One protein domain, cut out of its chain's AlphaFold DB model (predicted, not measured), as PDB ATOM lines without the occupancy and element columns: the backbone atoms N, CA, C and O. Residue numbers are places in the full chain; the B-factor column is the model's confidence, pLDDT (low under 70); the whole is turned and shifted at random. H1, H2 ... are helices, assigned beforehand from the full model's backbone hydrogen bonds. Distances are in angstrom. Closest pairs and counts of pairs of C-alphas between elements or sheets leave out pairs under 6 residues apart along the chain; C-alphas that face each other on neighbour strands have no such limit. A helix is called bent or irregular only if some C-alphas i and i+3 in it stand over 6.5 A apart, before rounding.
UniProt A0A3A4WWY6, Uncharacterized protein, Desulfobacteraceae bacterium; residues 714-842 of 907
ATOM      1  N   ASP A 714     315.215 215.933 276.018       84.19
ATOM      2  CA  ASP A 714     314.729 215.143 277.144       84.19
ATOM      3  C   ASP A 714     314.110 213.812 276.659       84.19
ATOM      4  O   ASP A 714     313.950 213.549 275.456       84.19
ATOM      5  N   SER A 715     313.791 212.928 277.608       83.62
ATOM      6  CA  SER A 715     313.195 211.623 277.304       83.62
ATOM      7  C   SER A 715     311.817 211.739 276.654       83.62
ATOM      8  O   SER A 715     311.428 210.857 275.894       83.62
ATOM      9  N   GLU A 716     311.079 212.810 276.943       84.12
ATOM     10  CA  GLU A 716     309.727 213.027 276.438       84.12
ATOM     11  C   GLU A 716     309.753 213.352 274.941       84.12
ATOM     12  O   GLU A 716     309.131 212.642 274.149       84.12
ATOM     13  N   ILE A 717     310.566 214.328 274.530       85.31
ATOM     14  CA  ILE A 717     310.748 214.696 273.121       85.31
ATOM     15  C   ILE A 717     311.380 213.549 272.326       85.31
ATOM     16  O   ILE A 717     310.979 213.287 271.193       85.31
ATOM     17  N   SER A 718     312.318 212.811 272.924       87.81
ATOM     18  CA  SER A 718     312.925 211.639 272.279       87.81
ATOM     19  C   SER A 718     311.906 210.514 272.042       87.81
ATOM     20  O   SER A 718     311.914 209.872 270.989       87.81
ATOM     21  N   ASN A 719     311.001 210.276 272.997       86.88
ATOM     22  CA  ASN A 719     309.914 209.308 272.839       86.88
ATOM     23  C   ASN A 719     308.878 209.782 271.817       86.88
ATOM     24  O   ASN A 719     308.427 208.977 271.003       86.88
ATOM     25  N   TYR A 720     308.551 211.075 271.812       87.69
ATOM     26  CA  TYR A 720     307.672 211.680 270.815       87.69
ATOM     27  C   TYR A 720     308.231 211.508 269.395       87.69
ATOM     28  O   TYR A 720     307.535 211.004 268.515       87.69
ATOM     29  N   ALA A 721     309.510 211.832 269.183       87.75
ATOM     30  CA  ALA A 721     310.178 211.663 267.895       87.75
ATOM     31  C   ALA A 721     310.168 210.194 267.432       87.75
ATOM     32  O   ALA A 721     309.859 209.899 266.274       87.75
ATOM     33  N   ARG A 722     310.419 209.251 268.354       89.06
ATOM     34  CA  ARG A 722     310.340 207.810 268.072       89.06
ATOM     35  C   ARG A 722     308.920 207.367 267.701       89.06
ATOM     36  O   ARG A 722     308.751 206.571 266.779       89.06
ATOM     37  N   ALA A 723     307.901 207.868 268.394       86.81
ATOM     38  CA  ALA A 723     306.506 207.559 268.087       86.81
ATOM     39  C   ALA A 723     306.101 208.084 266.700       86.81
ATOM     40  O   ALA A 723     305.429 207.380 265.948       86.81
ATOM     41  N   ARG A 724     306.566 209.284 266.324       86.19
ATOM     42  CA  ARG A 724     306.301 209.868 265.003       86.19
ATOM     43  C   ARG A 724     306.919 209.056 263.875       86.19
ATOM     44  O   ARG A 724     306.190 208.635 262.980       86.19
ATOM     45  N   ILE A 725     308.215 208.745 263.949       86.38
ATOM     46  CA  ILE A 725     308.895 208.002 262.875       86.38
ATOM     47  C   ILE A 725     308.364 206.565 262.715       86.38
ATOM     48  O   ILE A 725     308.331 206.032 261.608       86.38
ATOM     49  N   THR A 726     307.897 205.938 263.800       85.69
ATOM     50  CA  THR A 726     307.335 204.572 263.774       85.69
ATOM     51  C   THR A 726     305.853 204.515 263.388       85.69
ATOM     52  O   THR A 726     305.329 203.423 263.160       85.69
ATOM     53  N   SER A 727     305.180 205.662 263.251       82.56
ATOM     54  CA  SER A 727     303.761 205.734 262.892       82.56
ATOM     55  C   SER A 727     303.489 205.043 261.552       82.56
ATOM     56  O   SER A 727     304.063 205.456 260.543       82.56
ATOM     57  N   PRO A 728     302.606 204.030 261.466       69.75
ATOM     58  CA  PRO A 728     302.350 203.300 260.219       69.75
ATOM     59  C   PRO A 728     301.891 204.217 259.074       69.75
ATOM     60  O   PRO A 728     302.226 203.946 257.920       69.75
ATOM     61  N   ASN A 729     301.235 205.330 259.408       68.19
ATOM     62  CA  ASN A 729     300.706 206.316 258.465       68.19
ATOM     63  C   ASN A 729     301.755 207.301 257.932       68.19
ATOM     64  O   ASN A 729     301.449 208.037 257.001       68.19
ATOM     65  N   LEU A 730     302.971 207.320 258.491       73.19
ATOM     66  CA  LEU A 730     304.046 208.157 257.969       73.19
ATOM     67  C   LEU A 730     304.487 207.633 256.596       73.19
ATOM     68  O   LEU A 730     305.021 206.520 256.476       73.19
ATOM     69  N   ASP A 731     304.251 208.435 255.562       71.69
ATOM     70  CA  ASP A 731     304.815 208.260 254.229       71.69
ATOM     71  C   ASP A 731     305.829 209.375 253.986       71.69
ATOM     72  O   ASP A 731     305.588 210.512 254.365       71.69
ATOM     73  N   ILE A 732     306.980 209.056 253.390       73.06
ATOM     74  CA  ILE A 732     307.963 210.086 253.012       73.06
ATOM     75  C   ILE A 732     307.723 210.444 251.551       73.06
ATOM     76  O   ILE A 732     308.597 210.294 250.699       73.06
ATOM     77  N   ASP A 733     306.497 210.853 251.238       70.62
ATOM     78  CA  ASP A 733     306.245 211.602 250.016       70.62
ATOM     79  C   ASP A 733     306.671 213.062 250.206       70.62
ATOM     80  O   ASP A 733     307.234 213.610 249.274       70.62
ATOM     81  N   GLU A 734     306.594 213.653 251.402       63.66
ATOM     82  CA  GLU A 734     307.227 214.945 251.724       63.66
ATOM     83  C   GLU A 734     308.099 214.855 253.001       63.66
ATOM     84  O   GLU A 734     307.713 214.204 253.970       63.66
ATOM     85  N   PRO A 735     309.312 215.447 253.039       59.12
ATOM     86  CA  PRO A 735     310.158 215.396 254.231       59.12
ATOM     87  C   PRO A 735     309.658 216.387 255.294       59.12
ATOM     88  O   PRO A 735     309.991 217.566 255.250       59.12
ATOM     89  N   GLU A 736     308.877 215.902 256.257       67.00
ATOM     90  CA  GLU A 736     308.322 216.713 257.347       67.00
ATOM     91  C   GLU A 736     309.362 217.089 258.424       67.00
ATOM     92  O   GLU A 736     310.344 216.374 258.656       67.00
ATOM     93  N   SER A 737     309.081 218.157 259.182       69.19
ATOM     94  CA  SER A 737     309.838 218.551 260.387       69.19
ATOM     95  C   SER A 737     310.012 217.418 261.417       69.19
ATOM     96  O   SER A 737     311.009 217.386 262.147       69.19
ATOM     97  N   ASP A 738     309.104 216.436 261.425       78.12
ATOM     98  CA  ASP A 738     309.192 215.224 262.241       78.12
ATOM     99  C   ASP A 738     310.413 214.357 261.871       78.12
ATOM    100  O   ASP A 738     311.035 213.768 262.759       78.12
ATOM    101  N   ILE A 739     310.832 214.329 260.596       86.00
ATOM    102  CA  ILE A 739     312.059 213.643 260.159       86.00
ATOM    103  C   ILE A 739     313.295 214.375 260.687       86.00
ATOM    104  O   ILE A 739     314.203 213.735 261.221       86.00
ATOM    105  N   CYS A 740     313.334 215.707 260.597       88.44
ATOM    106  CA  CYS A 740     314.420 216.509 261.170       88.44
ATOM    107  C   CYS A 740     314.537 216.292 262.682       88.44
ATOM    108  O   CYS A 740     315.641 216.106 263.198       88.44
ATOM    109  N   LEU A 741     313.406 216.248 263.388       88.00
ATOM    110  CA  LEU A 741     313.377 215.955 264.814       88.00
ATOM    111  C   LEU A 741     313.872 214.531 265.111       88.00
ATOM    112  O   LEU A 741     314.720 214.359 265.983       88.00
ATOM    113  N   ALA A 742     313.397 213.520 264.379       90.06
ATOM    114  CA  ALA A 742     313.796 212.126 264.574       90.06
ATOM    115  C   ALA A 742     315.280 211.881 264.269       90.06
ATOM    116  O   ALA A 742     315.948 211.135 264.990       90.06
ATOM    117  N   LEU A 743     315.818 212.529 263.232       91.25
ATOM    118  CA  LEU A 743     317.249 212.510 262.935       91.25
ATOM    119  C   LEU A 743     318.055 213.129 264.077       91.25
ATOM    120  O   LEU A 743     319.066 212.551 264.453       91.25
ATOM    121  N   SER A 744     317.572 214.228 264.663       92.19
ATOM    122  CA  SER A 744     318.253 214.952 265.745       92.19
ATOM    123  C   SER A 744     318.186 214.235 267.103       92.19
ATOM    124  O   SER A 744     319.172 214.191 267.840       92.19
ATOM    125  N   ALA A 745     317.022 213.684 267.466       91.62
ATOM    126  CA  ALA A 745     316.749 213.158 268.806       91.62
ATOM    127  C   ALA A 745     316.979 211.644 268.945       91.62
ATOM    128  O   ALA A 745     317.286 211.169 270.039       91.62
ATOM    129  N   CYS A 746     316.827 210.862 267.870       90.62
ATOM    130  CA  CYS A 746     316.878 209.399 267.950       90.62
ATOM    131  C   CYS A 746     317.440 208.723 266.684       90.62
ATOM    132  O   CYS A 746     316.843 207.776 266.167       90.62
ATOM    133  N   LEU A 747     318.611 209.170 266.217       88.75
ATOM    134  CA  LEU A 747     319.272 208.720 264.981       88.75
ATOM    135  C   LEU A 747     319.304 207.187 264.773       88.75
ATOM    136  O   LEU A 747     318.992 206.706 263.681       88.75
ATOM    137  N   ASP A 748     319.618 206.402 265.808       87.25
ATOM    138  CA  ASP A 748     319.666 204.932 265.714       87.25
ATOM    139  C   ASP A 748     318.283 204.305 265.495       87.25
ATOM    140  O   ASP A 748     318.119 203.394 264.679       87.25
ATOM    141  N   ALA A 749     317.266 204.814 266.199       88.56
ATOM    142  CA  ALA A 749     315.890 204.348 266.055       88.56
ATOM    143  C   ALA A 749     315.348 204.685 264.659       88.56
ATOM    144  O   ALA A 749     314.731 203.835 264.017       88.56
ATOM    145  N   THR A 750     315.661 205.882 264.156       90.12
ATOM    146  CA  THR A 750     315.363 206.297 262.779       90.12
ATOM    147  C   THR A 750     316.024 205.352 261.774       90.12
ATOM    148  O   THR A 750     315.371 204.857 260.859       90.12
ATOM    149  N   SER A 751     317.296 205.003 261.982       88.56
ATOM    150  CA  SER A 751     318.044 204.072 261.120       88.56
ATOM    151  C   SER A 751     317.459 202.653 261.093       88.56
ATOM    152  O   SER A 751     317.544 201.952 260.079       88.56
ATOM    153  N   LEU A 752     316.896 202.180 262.208       88.44
ATOM    154  CA  LEU A 752     316.208 200.889 262.275       88.44
ATOM    155  C   LEU A 752     314.872 200.931 261.522       88.44
ATOM    156  O   LEU A 752     314.577 200.037 260.728       88.44
ATOM    157  N   GLU A 753     314.092 201.985 261.743       89.56
ATOM    158  CA  GLU A 753     312.770 202.144 261.144       89.56
ATOM    159  C   GLU A 753     312.846 202.306 259.622       89.56
ATOM    160  O   GLU A 753     312.103 201.646 258.898       89.56
ATOM    161  N   VAL A 754     313.809 203.076 259.109       89.56
ATOM    162  CA  VAL A 754     314.042 203.213 257.662       89.56
ATOM    163  C   VAL A 754     314.326 201.853 257.011       89.56
ATOM    164  O   VAL A 754     313.760 201.528 255.964       89.56
ATOM    165  N   ARG A 755     315.152 201.006 257.649       87.31
ATOM    166  CA  ARG A 755     315.437 199.645 257.156       87.31
ATOM    167  C   ARG A 755     314.178 198.789 257.099       87.31
ATOM    168  O   ARG A 755     313.974 198.083 256.115       87.31
ATOM    169  N   ARG A 756     313.326 198.879 258.123       88.50
ATOM    170  CA  ARG A 756     312.031 198.191 258.159       88.50
ATOM    171  C   ARG A 756     311.116 198.679 257.033       88.50
ATOM    172  O   ARG A 756     310.509 197.866 256.346       88.50
ATOM    173  N   ARG A 757     311.046 199.993 256.813       87.31
ATOM    174  CA  ARG A 757     310.205 200.630 255.789       87.31
ATOM    175  C   ARG A 757     310.596 200.227 254.375       87.31
ATOM    176  O   ARG A 757     309.721 199.857 253.602       87.31
ATOM    177  N   LEU A 758     311.891 200.215 254.062       88.06
ATOM    178  CA  LEU A 758     312.402 199.823 252.742       88.06
ATOM    179  C   LEU A 758     312.157 198.345 252.386       88.06
ATOM    180  O   LEU A 758     312.265 197.979 251.215       88.06
ATOM    181  N   GLN A 759     311.833 197.498 253.368       87.06
ATOM    182  CA  GLN A 759     311.431 196.101 253.147       87.06
ATOM    183  C   GLN A 759     309.935 195.949 252.838       87.06
ATOM    184  O   GLN A 759     309.504 194.872 252.430       87.06
ATOM    185  N   GLN A 760     309.137 196.999 253.037       83.81
ATOM    186  CA  GLN A 760     307.699 196.980 252.793       83.81
ATOM    187  C   GLN A 760     307.374 197.510 251.388       83.81
ATOM    188  O   GLN A 760     308.123 198.331 250.851       83.81
ATOM    189  N   PRO A 761     306.255 197.078 250.780       80.25
ATOM    190  CA  PRO A 761     305.716 197.717 249.585       80.25
ATOM    191  C   PRO A 761     305.432 199.201 249.835       80.25
ATOM    192  O   PRO A 761     304.862 199.574 250.865       80.25
ATOM    193  N   GLN A 762     305.858 200.053 248.904       82.06
ATOM    194  CA  GLN A 762     305.727 201.503 248.997       82.06
ATOM    195  C   GLN A 762     305.532 202.120 247.619       82.06
ATOM    196  O   GLN A 762     306.030 201.590 246.622       82.06
ATOM    197  N   TRP A 763     304.880 203.282 247.600       84.44
ATOM    198  CA  TRP A 763     304.826 204.141 246.425       84.44
ATOM    199  C   TRP A 763     306.239 204.554 245.980       84.44
ATOM    200  O   TRP A 763     307.112 204.743 246.838       84.44
ATOM    201  N   PRO A 764     306.483 204.722 244.669       88.81
ATOM    202  CA  PRO A 764     307.789 205.113 244.143       88.81
ATOM    203  C   PRO A 764     308.400 206.347 244.820       88.81
ATOM    204  O   PRO A 764     309.565 206.295 245.221       88.81
ATOM    205  N   ILE A 765     307.619 207.419 245.024       89.56
ATOM    206  CA  ILE A 765     308.127 208.646 245.661       89.56
ATOM    207  C   ILE A 765     308.558 208.402 247.112       89.56
ATOM    208  O   ILE A 765     309.637 208.827 247.526       89.56
ATOM    209  N   ALA A 766     307.759 207.638 247.857       88.25
ATOM    210  CA  ALA A 766     308.017 207.315 249.251       88.25
ATOM    211  C   ALA A 766     309.248 206.429 249.397       88.25
ATOM    212  O   ALA A 766     310.099 206.661 250.257       88.25
ATOM    213  N   ARG A 767     309.386 205.439 248.511       89.62
ATOM    214  CA  ARG A 767     310.556 204.569 248.464       89.62
ATOM    215  C   ARG A 767     311.829 205.366 248.204       89.62
ATOM    216  O   ARG A 767     312.850 205.092 248.838       89.62
ATOM    217  N   PHE A 768     311.776 206.350 247.306       92.44
ATOM    218  CA  PHE A 768     312.892 207.262 247.080       92.44
ATOM    219  C   PHE A 768     313.201 208.086 248.339       92.44
ATOM    220  O   PHE A 768     314.351 208.106 248.775       92.44
ATOM    221  N   GLY A 769     312.187 208.671 248.983       91.19
ATOM    222  CA  GLY A 769     312.336 209.425 250.233       91.19
ATOM    223  C   GLY A 769     312.963 208.609 251.370       91.19
ATOM    224  O   GLY A 769     313.945 209.032 251.980       91.19
ATOM    225  N   TRP A 770     312.485 207.387 251.612       90.12
ATOM    226  CA  TRP A 770     313.082 206.478 252.597       90.12
ATOM    227  C   TRP A 770     314.502 206.045 252.213       90.12
ATOM    228  O   TRP A 770     315.348 205.888 253.092       90.12
ATOM    229  N   THR A 771     314.799 205.885 250.920       91.69
ATOM    230  CA  THR A 771     316.162 205.592 250.441       91.69
ATOM    231  C   THR A 771     317.099 206.761 250.739       91.69
ATOM    232  O   THR A 771     318.193 206.550 251.262       91.69
ATOM    233  N   LEU A 772     316.644 207.990 250.492       91.56
ATOM    234  CA  LEU A 772     317.368 209.217 250.803       91.56
ATOM    235  C   LEU A 772     317.661 209.333 252.305       91.56
ATOM    236  O   LEU A 772     318.816 209.514 252.689       91.56
ATOM    237  N   VAL A 773     316.652 209.140 253.162       90.81
ATOM    238  CA  VAL A 773     316.843 209.147 254.622       90.81
ATOM    239  C   VAL A 773     317.763 208.004 255.070       90.81
ATOM    240  O   VAL A 773     318.587 208.207 255.956       90.81
ATOM    241  N   SER A 774     317.709 206.825 254.438       90.69
ATOM    242  CA  SER A 774     318.617 205.702 254.744       90.69
ATOM    243  C   SER A 774     320.075 206.065 254.494       90.69
ATOM    244  O   SER A 774     320.934 205.792 255.333       90.69
ATOM    245  N   CYS A 775     320.341 206.715 253.359       89.75
ATOM    246  CA  CYS A 775     321.658 207.229 253.013       89.75
ATOM    247  C   CYS A 775     322.094 208.326 253.999       89.75
ATOM    248  O   CYS A 775     323.219 208.287 254.493       89.75
ATOM    249  N   ILE A 776     321.195 209.244 254.377       89.25
ATOM    250  CA  ILE A 776     321.467 210.279 255.391       89.25
ATOM    251  C   ILE A 776     321.759 209.666 256.767       89.25
ATOM    252  O   ILE A 776     322.573 210.217 257.504       89.25
ATOM    253  N   CYS A 777     321.151 208.528 257.108       87.12
ATOM    254  CA  CYS A 777     321.362 207.775 258.346       87.12
ATOM    255  C   CYS A 777     322.617 206.868 258.338       87.12
ATOM    256  O   CYS A 777     322.948 206.305 259.382       87.12
ATOM    257  N   ASP A 778     323.335 206.754 257.209       77.50
ATOM    258  CA  ASP A 778     324.448 205.807 256.944       77.50
ATOM    259  C   ASP A 778     324.044 204.318 257.038       77.50
ATOM    260  O   ASP A 778     324.874 203.409 257.044       77.50
ATOM    261  N   ALA A 779     322.741 204.033 257.069       66.06
ATOM    262  CA  ALA A 779     322.227 202.674 257.017       66.06
ATOM    263  C   ALA A 779     322.280 202.190 255.560       66.06
ATOM    264  O   ALA A 779     321.417 202.534 254.753       66.06
ATOM    265  N   ASN A 780     323.282 201.371 255.223       74.31
ATOM    266  CA  ASN A 780     323.486 200.797 253.885       74.31
ATOM    267  C   ASN A 780     323.811 201.822 252.779       74.31
ATOM    268  O   ASN A 780     323.427 201.603 251.627       74.31
ATOM    269  N   ILE A 781     324.514 202.919 253.092       85.06
ATOM    270  CA  ILE A 781     324.830 203.962 252.100       85.06
ATOM    271  C   ILE A 781     325.508 203.389 250.847       85.06
ATOM    272  O   ILE A 781     325.086 203.692 249.736       85.06
ATOM    273  N   ASP A 782     326.466 202.474 251.010       84.69
ATOM    274  CA  ASP A 782     327.228 201.895 249.895       84.69
ATOM    275  C   ASP A 782     326.347 201.038 248.966       84.69
ATOM    276  O   ASP A 782     326.600 200.934 247.767       84.69
ATOM    277  N   LEU A 783     325.270 200.455 249.503       87.50
ATOM    278  CA  LEU A 783     324.314 199.640 248.751       87.50
ATOM    279  C   LEU A 783     323.232 200.485 248.065       87.50
ATOM    280  O   LEU A 783     322.734 200.117 246.998       87.50
ATOM    281  N   LEU A 784     322.803 201.571 248.710       89.94
ATOM    282  CA  LEU A 784     321.628 202.344 248.308       89.94
ATOM    283  C   LEU A 784     321.972 203.597 247.502       89.94
ATOM    284  O   LEU A 784     321.199 203.967 246.620       89.94
ATOM    285  N   LEU A 785     323.134 204.207 247.730       90.00
ATOM    286  CA  LEU A 785     323.578 205.387 246.993       90.00
ATOM    287  C   LEU A 785     323.656 205.151 245.470       90.00
ATOM    288  O   LEU A 785     323.177 206.015 244.736       90.00
ATOM    289  N   PRO A 786     324.159 204.006 244.957       92.12
ATOM    290  CA  PRO A 786     324.123 203.727 243.519       92.12
ATOM    291  C   PRO A 786     322.696 203.663 242.959       92.12
ATOM    292  O   PRO A 786     322.431 204.208 241.893       92.12
ATOM    293  N   LYS A 787     321.758 203.062 243.706       90.31
ATOM    294  CA  LYS A 787     320.341 202.980 243.307       90.31
ATOM    295  C   LYS A 787     319.687 204.356 243.283       90.31
ATOM    296  O   LYS A 787     318.941 204.664 242.367       90.31
ATOM    297  N   MET A 788     320.002 205.194 244.268       92.31
ATOM    298  CA  MET A 788     319.513 206.569 244.325       92.31
ATOM    299  C   MET A 788     320.044 207.404 243.151       92.31
ATOM    300  O   MET A 788     319.274 208.151 242.558       92.31
ATOM    301  N   ARG A 789     321.323 207.243 242.771       94.25
ATOM    302  CA  ARG A 789     321.891 207.876 241.564       94.25
ATOM    303  C   ARG A 789     321.151 207.440 240.305       94.25
ATOM    304  O   ARG A 789     320.729 208.302 239.548       94.25
ATOM    305  N   GLN A 790     320.925 206.138 240.139       93.69
ATOM    306  CA  GLN A 790     320.161 205.613 239.009       93.69
ATOM    307  C   GLN A 790     318.747 206.220 238.948       93.69
ATOM    308  O   GLN A 790     318.338 206.705 237.900       93.69
ATOM    309  N   SER A 791     318.018 206.274 240.068       93.88
ATOM    310  CA  SER A 791     316.683 206.891 240.095       93.88
ATOM    311  C   SER A 791     316.702 208.384 239.745       93.88
ATOM    312  O   SER A 791     315.765 208.870 239.121       93.88
ATOM    313  N   LEU A 792     317.754 209.115 240.127       94.88
ATOM    314  CA  LEU A 792     317.932 210.524 239.759       94.88
ATOM    315  C   LEU A 792     318.299 210.709 238.281       94.88
ATOM    316  O   LEU A 792     317.905 211.707 237.689       94.88
ATOM    317  N   GLU A 793     319.039 209.773 237.687       93.00
ATOM    318  CA  GLU A 793     319.324 209.764 236.247       93.00
ATOM    319  C   GLU A 793     318.055 209.484 235.431       93.00
ATOM    320  O   GLU A 793     317.815 210.143 234.422       93.00
ATOM    321  N   GLU A 794     317.222 208.548 235.893       92.94
ATOM    322  CA  GLU A 794     315.943 208.198 235.264       92.94
ATOM    323  C   GLU A 794     314.886 209.301 235.439       92.94
ATOM    324  O   GLU A 794     314.128 209.591 234.513       92.94
ATOM    325  N   ASN A 795     314.832 209.933 236.616       93.75
ATOM    326  CA  ASN A 795     313.882 210.996 236.924       93.75
ATOM    327  C   ASN A 795     314.518 212.092 237.805       93.75
ATOM    328  O   ASN A 795     314.367 212.084 239.034       93.75
ATOM    329  N   PRO A 796     315.173 213.096 237.191       93.19
ATOM    330  CA  PRO A 796     315.835 214.179 237.921       93.19
ATOM    331  C   PRO A 796     314.891 215.010 238.797       93.19
ATOM    332  O   PRO A 796     315.326 215.626 239.770       93.19
ATOM    333  N   LEU A 797     313.587 215.019 238.493       92.75
ATOM    334  CA  LEU A 797     312.586 215.763 239.260       92.75
ATOM    335  C   LEU A 797     312.499 215.264 240.708       92.75
ATOM    336  O   LEU A 797     312.242 216.059 241.606       92.75
ATOM    337  N   LEU A 798     312.835 214.003 240.984       92.50
ATOM    338  CA  LEU A 798     312.928 213.498 242.357       92.50
ATOM    339  C   LEU A 798     313.833 214.379 243.239       92.50
ATOM    340  O   LEU A 798     313.457 214.706 244.363       92.50
ATOM    341  N   ALA A 799     314.965 214.870 242.721       91.94
ATOM    342  CA  ALA A 799     315.821 215.792 243.472       91.94
ATOM    343  C   ALA A 799     315.110 217.113 243.800       91.94
ATOM    344  O   ALA A 799     315.207 217.621 244.917       91.94
ATOM    345  N   ALA A 800     314.371 217.678 242.842       89.94
ATOM    346  CA  ALA A 800     313.652 218.933 243.038       89.94
ATOM    347  C   ALA A 800     312.539 218.851 244.081       89.94
ATOM    348  O   ALA A 800     312.354 219.796 244.851       89.94
ATOM    349  N   TRP A 801     311.845 217.719 244.127       90.12
ATOM    350  CA  TRP A 801     310.782 217.477 245.087       90.12
ATOM    351  C   TRP A 801     311.286 217.569 246.537       90.12
ATOM    352  O   TRP A 801     310.743 218.334 247.341       90.12
ATOM    353  N   PHE A 802     312.392 216.874 246.834       87.00
ATOM    354  CA  PHE A 802     312.973 216.799 248.179       87.00
ATOM    355  C   PHE A 802     313.850 218.006 248.552       87.00
ATOM    356  O   PHE A 802     313.824 218.424 249.708       87.00
ATOM    357  N   ARG A 803     314.562 218.637 247.602       84.12
ATOM    358  CA  ARG A 803     315.450 219.789 247.894       84.12
ATOM    359  C   ARG A 803     314.717 221.076 248.304       84.12
ATOM    360  O   ARG A 803     315.326 221.982 248.859       84.12
ATOM    361  N   LYS A 804     313.438 221.222 247.933       69.69
ATOM    362  CA  LYS A 804     312.680 222.491 248.018       69.69
ATOM    363  C   LYS A 804     311.806 222.628 249.273       69.69
ATOM    364  O   LYS A 804     311.048 223.593 249.354       69.69
ATOM    365  N   HIS A 805     311.876 221.682 250.212       74.06
ATOM    366  CA  HIS A 805     311.165 221.771 251.495       74.06
ATOM    367  C   HIS A 805     311.841 222.796 252.422       74.06
ATOM    368  O   HIS A 805     313.072 222.875 252.416       74.06
ATOM    369  N   GLU A 806     311.083 223.544 253.238       77.62
ATOM    370  CA  GLU A 806     311.663 224.527 254.180       77.62
ATOM    371  C   GLU A 806     312.615 223.868 255.203       77.62
ATOM    372  O   GLU A 806     313.483 224.517 255.776       77.62
ATOM    373  N   ASP A 807     312.516 222.551 255.377       82.44
ATOM    374  CA  ASP A 807     313.364 221.773 256.284       82.44
ATOM    375  C   ASP A 807     314.627 221.182 255.627       82.44
ATOM    376  O   ASP A 807     315.554 220.784 256.333       82.44
ATOM    377  N   TRP A 808     314.722 221.136 254.288       85.75
ATOM    378  CA  TRP A 808     315.838 220.473 253.587       85.75
ATOM    379  C   TRP A 808     317.229 220.984 254.015       85.75
ATOM    380  O   TRP A 808     318.094 220.167 254.353       85.75
ATOM    381  N   PRO A 809     317.468 222.309 254.115       85.12
ATOM    382  CA  PRO A 809     318.759 222.837 254.561       85.12
ATOM    383  C   PRO A 809     319.129 222.446 255.999       85.12
ATOM    384  O   PRO A 809     320.305 222.494 256.365       85.12
ATOM    385  N   LEU A 810     318.155 222.035 256.822       88.62
ATOM    386  CA  LEU A 810     318.396 221.646 258.210       88.62
ATOM    387  C   LEU A 810     319.140 220.315 258.314       88.62
ATOM    388  O   LEU A 810     319.899 220.140 259.265       88.62
ATOM    389  N   PHE A 811     319.009 219.402 257.342       90.31
ATOM    390  CA  PHE A 811     319.728 218.123 257.371       90.31
ATOM    391  C   PHE A 811     321.242 218.318 257.471       90.31
ATOM    392  O   PHE A 811     321.894 217.646 258.271       90.31
ATOM    393  N   ARG A 812     321.796 219.298 256.748       92.00
ATOM    394  CA  ARG A 812     323.224 219.635 256.824       92.00
ATOM    395  C   ARG A 812     323.624 220.053 258.243       92.00
ATOM    396  O   ARG A 812     324.627 219.566 258.758       92.00
ATOM    397  N   PHE A 813     322.832 220.913 258.886       93.38
ATOM    398  CA  PHE A 813     323.110 221.393 260.245       93.38
ATOM    399  C   PHE A 813     322.954 220.291 261.297       93.38
ATOM    400  O   PHE A 813     323.755 220.214 262.226       93.38
ATOM    401  N   ILE A 814     321.973 219.402 261.131       93.69
ATOM    402  CA  ILE A 814     321.748 218.256 262.020       93.69
ATOM    403  C   ILE A 814     322.934 217.283 261.957       93.69
ATOM    404  O   ILE A 814     323.459 216.875 262.993       93.69
ATOM    405  N   ILE A 815     323.409 216.955 260.752       93.56
ATOM    406  CA  ILE A 815     324.567 216.072 260.549       93.56
ATOM    407  C   ILE A 815     325.849 216.712 261.113       93.56
ATOM    408  O   ILE A 815     326.619 216.047 261.810       93.56
ATOM    409  N   GLU A 816     326.059 218.013 260.879       94.31
ATOM    410  CA  GLU A 816     327.168 218.786 261.461       94.31
ATOM    411  C   GLU A 816     327.125 218.758 262.999       94.31
ATOM    412  O   GLU A 816     328.147 218.538 263.654       94.31
ATOM    413  N   ARG A 817     325.933 218.895 263.594       94.12
ATOM    414  CA  ARG A 817     325.749 218.832 265.046       94.12
ATOM    415  C   ARG A 817     326.055 217.445 265.611       94.12
ATOM    416  O   ARG A 817     326.750 217.358 266.621       94.12
ATOM    417  N   HIS A 818     325.610 216.367 264.967       93.12
ATOM    418  CA  HIS A 818     325.933 215.003 265.403       93.12
ATOM    419  C   HIS A 818     327.427 214.694 265.353       93.12
ATOM    420  O   HIS A 818     327.934 214.043 266.266       93.12
ATOM    421  N   ARG A 819     328.138 215.199 264.338       94.44
ATOM    422  CA  ARG A 819     329.602 215.124 264.281       94.44
ATOM    423  C   ARG A 819     330.235 215.839 265.476       94.44
ATOM    424  O   ARG A 819     331.081 215.266 266.152       94.44
ATOM    425  N   ASN A 820     329.793 217.061 265.778       93.00
ATOM    426  CA  ASN A 820     330.325 217.844 266.900       93.00
ATOM    427  C   ASN A 820     330.057 217.194 268.269       93.00
ATOM    428  O   ASN A 820     330.850 217.366 269.191       93.00
ATOM    429  N   LEU A 821     328.957 216.447 268.403       91.75
ATOM    430  CA  LEU A 821     328.622 215.676 269.607       91.75
ATOM    431  C   LEU A 821     329.362 214.330 269.701       91.75
ATOM    432  O   LEU A 821     329.285 213.678 270.738       91.75
ATOM    433  N   GLY A 822     330.072 213.909 268.649       90.81
ATOM    434  CA  GLY A 822     330.765 212.620 268.597       90.81
ATOM    435  C   GLY A 822     329.857 211.419 268.310       90.81
ATOM    436  O   GLY A 822     330.291 210.283 268.472       90.81
ATOM    437  N   ASN A 823     328.615 211.646 267.868       90.12
ATOM    438  CA  ASN A 823     327.679 210.565 267.535       90.12
ATOM    439  C   ASN A 823     328.024 209.880 266.201       90.12
ATOM    440  O   ASN A 823     327.608 208.749 265.969       90.12
ATOM    441  N   ILE A 824     328.746 210.572 265.313       91.56
ATOM    442  CA  ILE A 824     329.233 210.058 264.025       91.56
ATOM    443  C   ILE A 824     330.678 210.518 263.791       91.56
ATOM    444  O   ILE A 824     331.063 211.597 264.245       91.56
ATOM    445  N   ASP A 825     331.466 209.718 263.069       92.56
ATOM    446  CA  ASP A 825     332.858 210.039 262.730       92.56
ATOM    447  C   ASP A 825     332.993 210.920 261.466       92.56
ATOM    448  O   ASP A 825     332.029 211.177 260.737       92.56
ATOM    449  N   ASP A 826     334.213 211.404 261.197       93.25
ATOM    450  CA  ASP A 826     334.515 212.276 260.052       93.25
ATOM    451  C   ASP A 826     334.250 211.611 258.690       93.25
ATOM    452  O   ASP A 826     333.911 212.297 257.722       93.25
ATOM    453  N   ALA A 827     334.413 210.289 258.597       90.50
ATOM    454  CA  ALA A 827     334.183 209.548 257.363       90.50
ATOM    455  C   ALA A 827     332.678 209.434 257.072       90.50
ATOM    456  O   ALA A 827     332.239 209.754 255.968       90.50
ATOM    457  N   SER A 828     331.879 209.063 258.077       90.06
ATOM    458  CA  SER A 828     330.417 209.025 258.023       90.06
ATOM    459  C   SER A 828     329.841 210.408 257.729       90.06
ATOM    460  O   SER A 828     328.977 210.534 256.863       90.06
ATOM    461  N   PHE A 829     330.368 211.464 258.361       93.00
ATOM    462  CA  PHE A 829     329.975 212.844 258.073       93.00
ATOM    463  C   PHE A 829     330.123 213.182 256.584       93.00
ATOM    464  O   PHE A 829     329.149 213.601 255.963       93.00
ATOM    465  N   ARG A 830     331.307 212.959 255.993       91.69
ATOM    466  CA  ARG A 830     331.550 213.259 254.569       91.69
ATOM    467  C   ARG A 830     330.589 212.500 253.660       91.69
ATOM    468  O   ARG A 830     329.944 213.124 252.830       91.69
ATOM    469  N   ARG A 831     330.401 211.196 253.892       91.00
ATOM    470  CA  ARG A 831     329.480 210.381 253.084       91.00
ATOM    471  C   ARG A 831     328.033 210.880 253.143       91.00
ATOM    472  O   ARG A 831     327.353 210.908 252.123       91.00
ATOM    473  N   ARG A 832     327.550 211.294 254.320       91.56
ATOM    474  CA  ARG A 832     326.192 211.850 254.477       91.56
ATOM    475  C   ARG A 832     326.052 213.219 253.803       91.56
ATOM    476  O   ARG A 832     324.995 213.515 253.255       91.56
ATOM    477  N   ILE A 833     327.107 214.037 253.812       93.12
ATOM    478  CA  ILE A 833     327.140 215.304 253.069       93.12
ATOM    479  C   ILE A 833     327.147 215.059 251.556       93.12
ATOM    480  O   ILE A 833     326.376 215.711 250.861       93.12
ATOM    481  N   ASP A 834     327.888 214.066 251.057       91.56
ATOM    482  CA  ASP A 834     327.904 213.714 249.627       91.56
ATOM    483  C   ASP A 834     326.501 213.351 249.095       91.56
ATOM    484  O   ASP A 834     326.182 213.602 247.933       91.56
ATOM    485  N   VAL A 835     325.641 212.770 249.941       92.81
ATOM    486  CA  VAL A 835     324.231 212.472 249.619       92.81
ATOM    487  C   VAL A 835     323.418 213.754 249.443       92.81
ATOM    488  O   VAL A 835     322.648 213.864 248.488       92.81
ATOM    489  N   ILE A 836     323.591 214.724 250.346       92.31
ATOM    490  CA  ILE A 836     322.932 216.033 250.257       92.31
ATOM    491  C   ILE A 836     323.432 216.775 249.015       92.31
ATOM    492  O   ILE A 836     322.618 217.230 248.212       92.31
ATOM    493  N   ASP A 837     324.749 216.815 248.808       93.06
ATOM    494  CA  ASP A 837     325.385 217.473 247.664       93.06
ATOM    495  C   ASP A 837     324.930 216.852 246.332       93.06
ATOM    496  O   ASP A 837     324.721 217.565 245.352       93.06
ATOM    497  N   LEU A 838     324.717 215.532 246.278       93.44
ATOM    498  CA  LEU A 838     324.160 214.852 245.104       93.44
ATOM    499  C   LEU A 838     322.749 215.360 244.765       93.44
ATOM    500  O   LEU A 838     322.479 215.686 243.609       93.44
ATOM    501  N   ILE A 839     321.857 215.459 245.752       92.69
ATOM    502  CA  ILE A 839     320.497 215.981 245.541       92.69
ATOM    503  C   ILE A 839     320.537 217.466 245.145       92.69
ATOM    504  O   ILE A 839     319.841 217.875 244.216       92.69
ATOM    505  N   GLU A 840     321.379 218.271 245.797       90.62
ATOM    506  CA  GLU A 840     321.515 219.709 245.522       90.62
ATOM    507  C   GLU A 840     322.103 219.997 244.131       90.62
ATOM    508  O   GLU A 840     321.653 220.918 243.447       90.62
ATOM    509  N   SER A 841     323.076 219.195 243.690       91.81
ATOM    510  CA  SER A 841     323.764 219.365 242.402       91.81
ATOM    511  C   SER A 841     323.027 218.760 241.203       91.81
ATOM    512  O   SER A 841     323.368 219.074 240.058       91.81
ATOM    513  N   THR A 842     322.005 217.926 241.432       94.06
ATOM    514  CA  THR A 842     321.208 217.326 240.353       94.06
ATOM    515  C   THR A 842     320.474 218.418 239.568       94.06
ATOM    516  O   THR A 842     319.659 219.176 240.105       94.06
TER     517      THR A 842
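Overview. This is residues 714 to 842 of the 907 residues of an uncharacterized protein of Desulfobacteraceae bacterium (UniProt A0A3A4WWY6). Eight helices pile into a rounded, compact body with H4 in the middle, between H3 and H5, its partners in two successive helical hairpins. The hairpin of H7 and H8 covers one side, H7 packing on H2 and H8 on H4, while H1 and H2 lie toward one end of the long axis and H5 and H6 toward the other. The 129 printed residues have eight named helices, H1 to H8 in chain order, and no named strand; the class is all helix. The radius of gyration of the C-alphas is 13.7 A, and the spans are 42 by 34 by 27 A.

Along the chain. H1, residues 715 to 726, begins with C-alpha 715 at (313.195, 211.623, 277.304) and is 16.3 A long. H2, residues 737 to 745, is 12.2 A long, and H3, residues 747 to 758, 16.6 A. H4, residues 764 to 776, begins with C-alpha 764 at (307.789, 205.113, 244.143) and measures 18.4 A. H5, residues 781 to 794, measures 19.5 A; it is irregular, but only just, with C-alphas 783 and 786 6.6 A apart. H6, residues 797 to 803, is 9.9 A long, and H7, residues 808 to 820, 19.8 A. H8, residues 826 to 841, the longest at 21.8 A, ends with C-alpha 841 at (323.764, 219.365, 242.402).

Arrangement. H1 touches H2 at a steep tilt of 53 degrees, the closest C-alphas being those of Ala 721 and Ala 742, 4.9 A apart. H2 touches H7 at a shallow tilt of 4 degrees, the same way, closest at Ser 744 and Ile 814, C-alphas 6.1 A apart. H4 is the hub, touching H3, H5, H6 and H8. In the hairpin of H3 and H4 the closest C-alphas, of Val 754 and Ser 774, are 6.0 A apart; in that of H4 and H5, those of Cys 775 and Ile 781, 4.6 A. H4, H5 and H8 form a bundle, helices running roughly along one another. H8 with residues 832 to 836 alone touches H4, closest at Arg 832 and Ile 776, C-alphas 5.1 A apart. H6 touches H8, closest at Ala 799 and Ile 839, C-alphas 5.1 A apart. H7 and H8 form a hairpin at 10 degrees, closest at Arg 819 and Phe 829, C-alphas 6.6 A apart. H1 and H8 are apart. Every O i to N i+4 pair is within hydrogen-bond range in H1, H2, H4, H6 and H8, against 7 of 8 in H3, 8 of 10 in H5 and 7 of 9 in H7.

Size, cuts and confidence. The two C-alphas farthest apart, of Asp 714 and Glu 794, are 42.5 A apart. The printed part has no cut and no long link. The mean pLDDT of the printed part is 87.2; residues 728 to 729, 734 to 737, 779 and 804 are under 70.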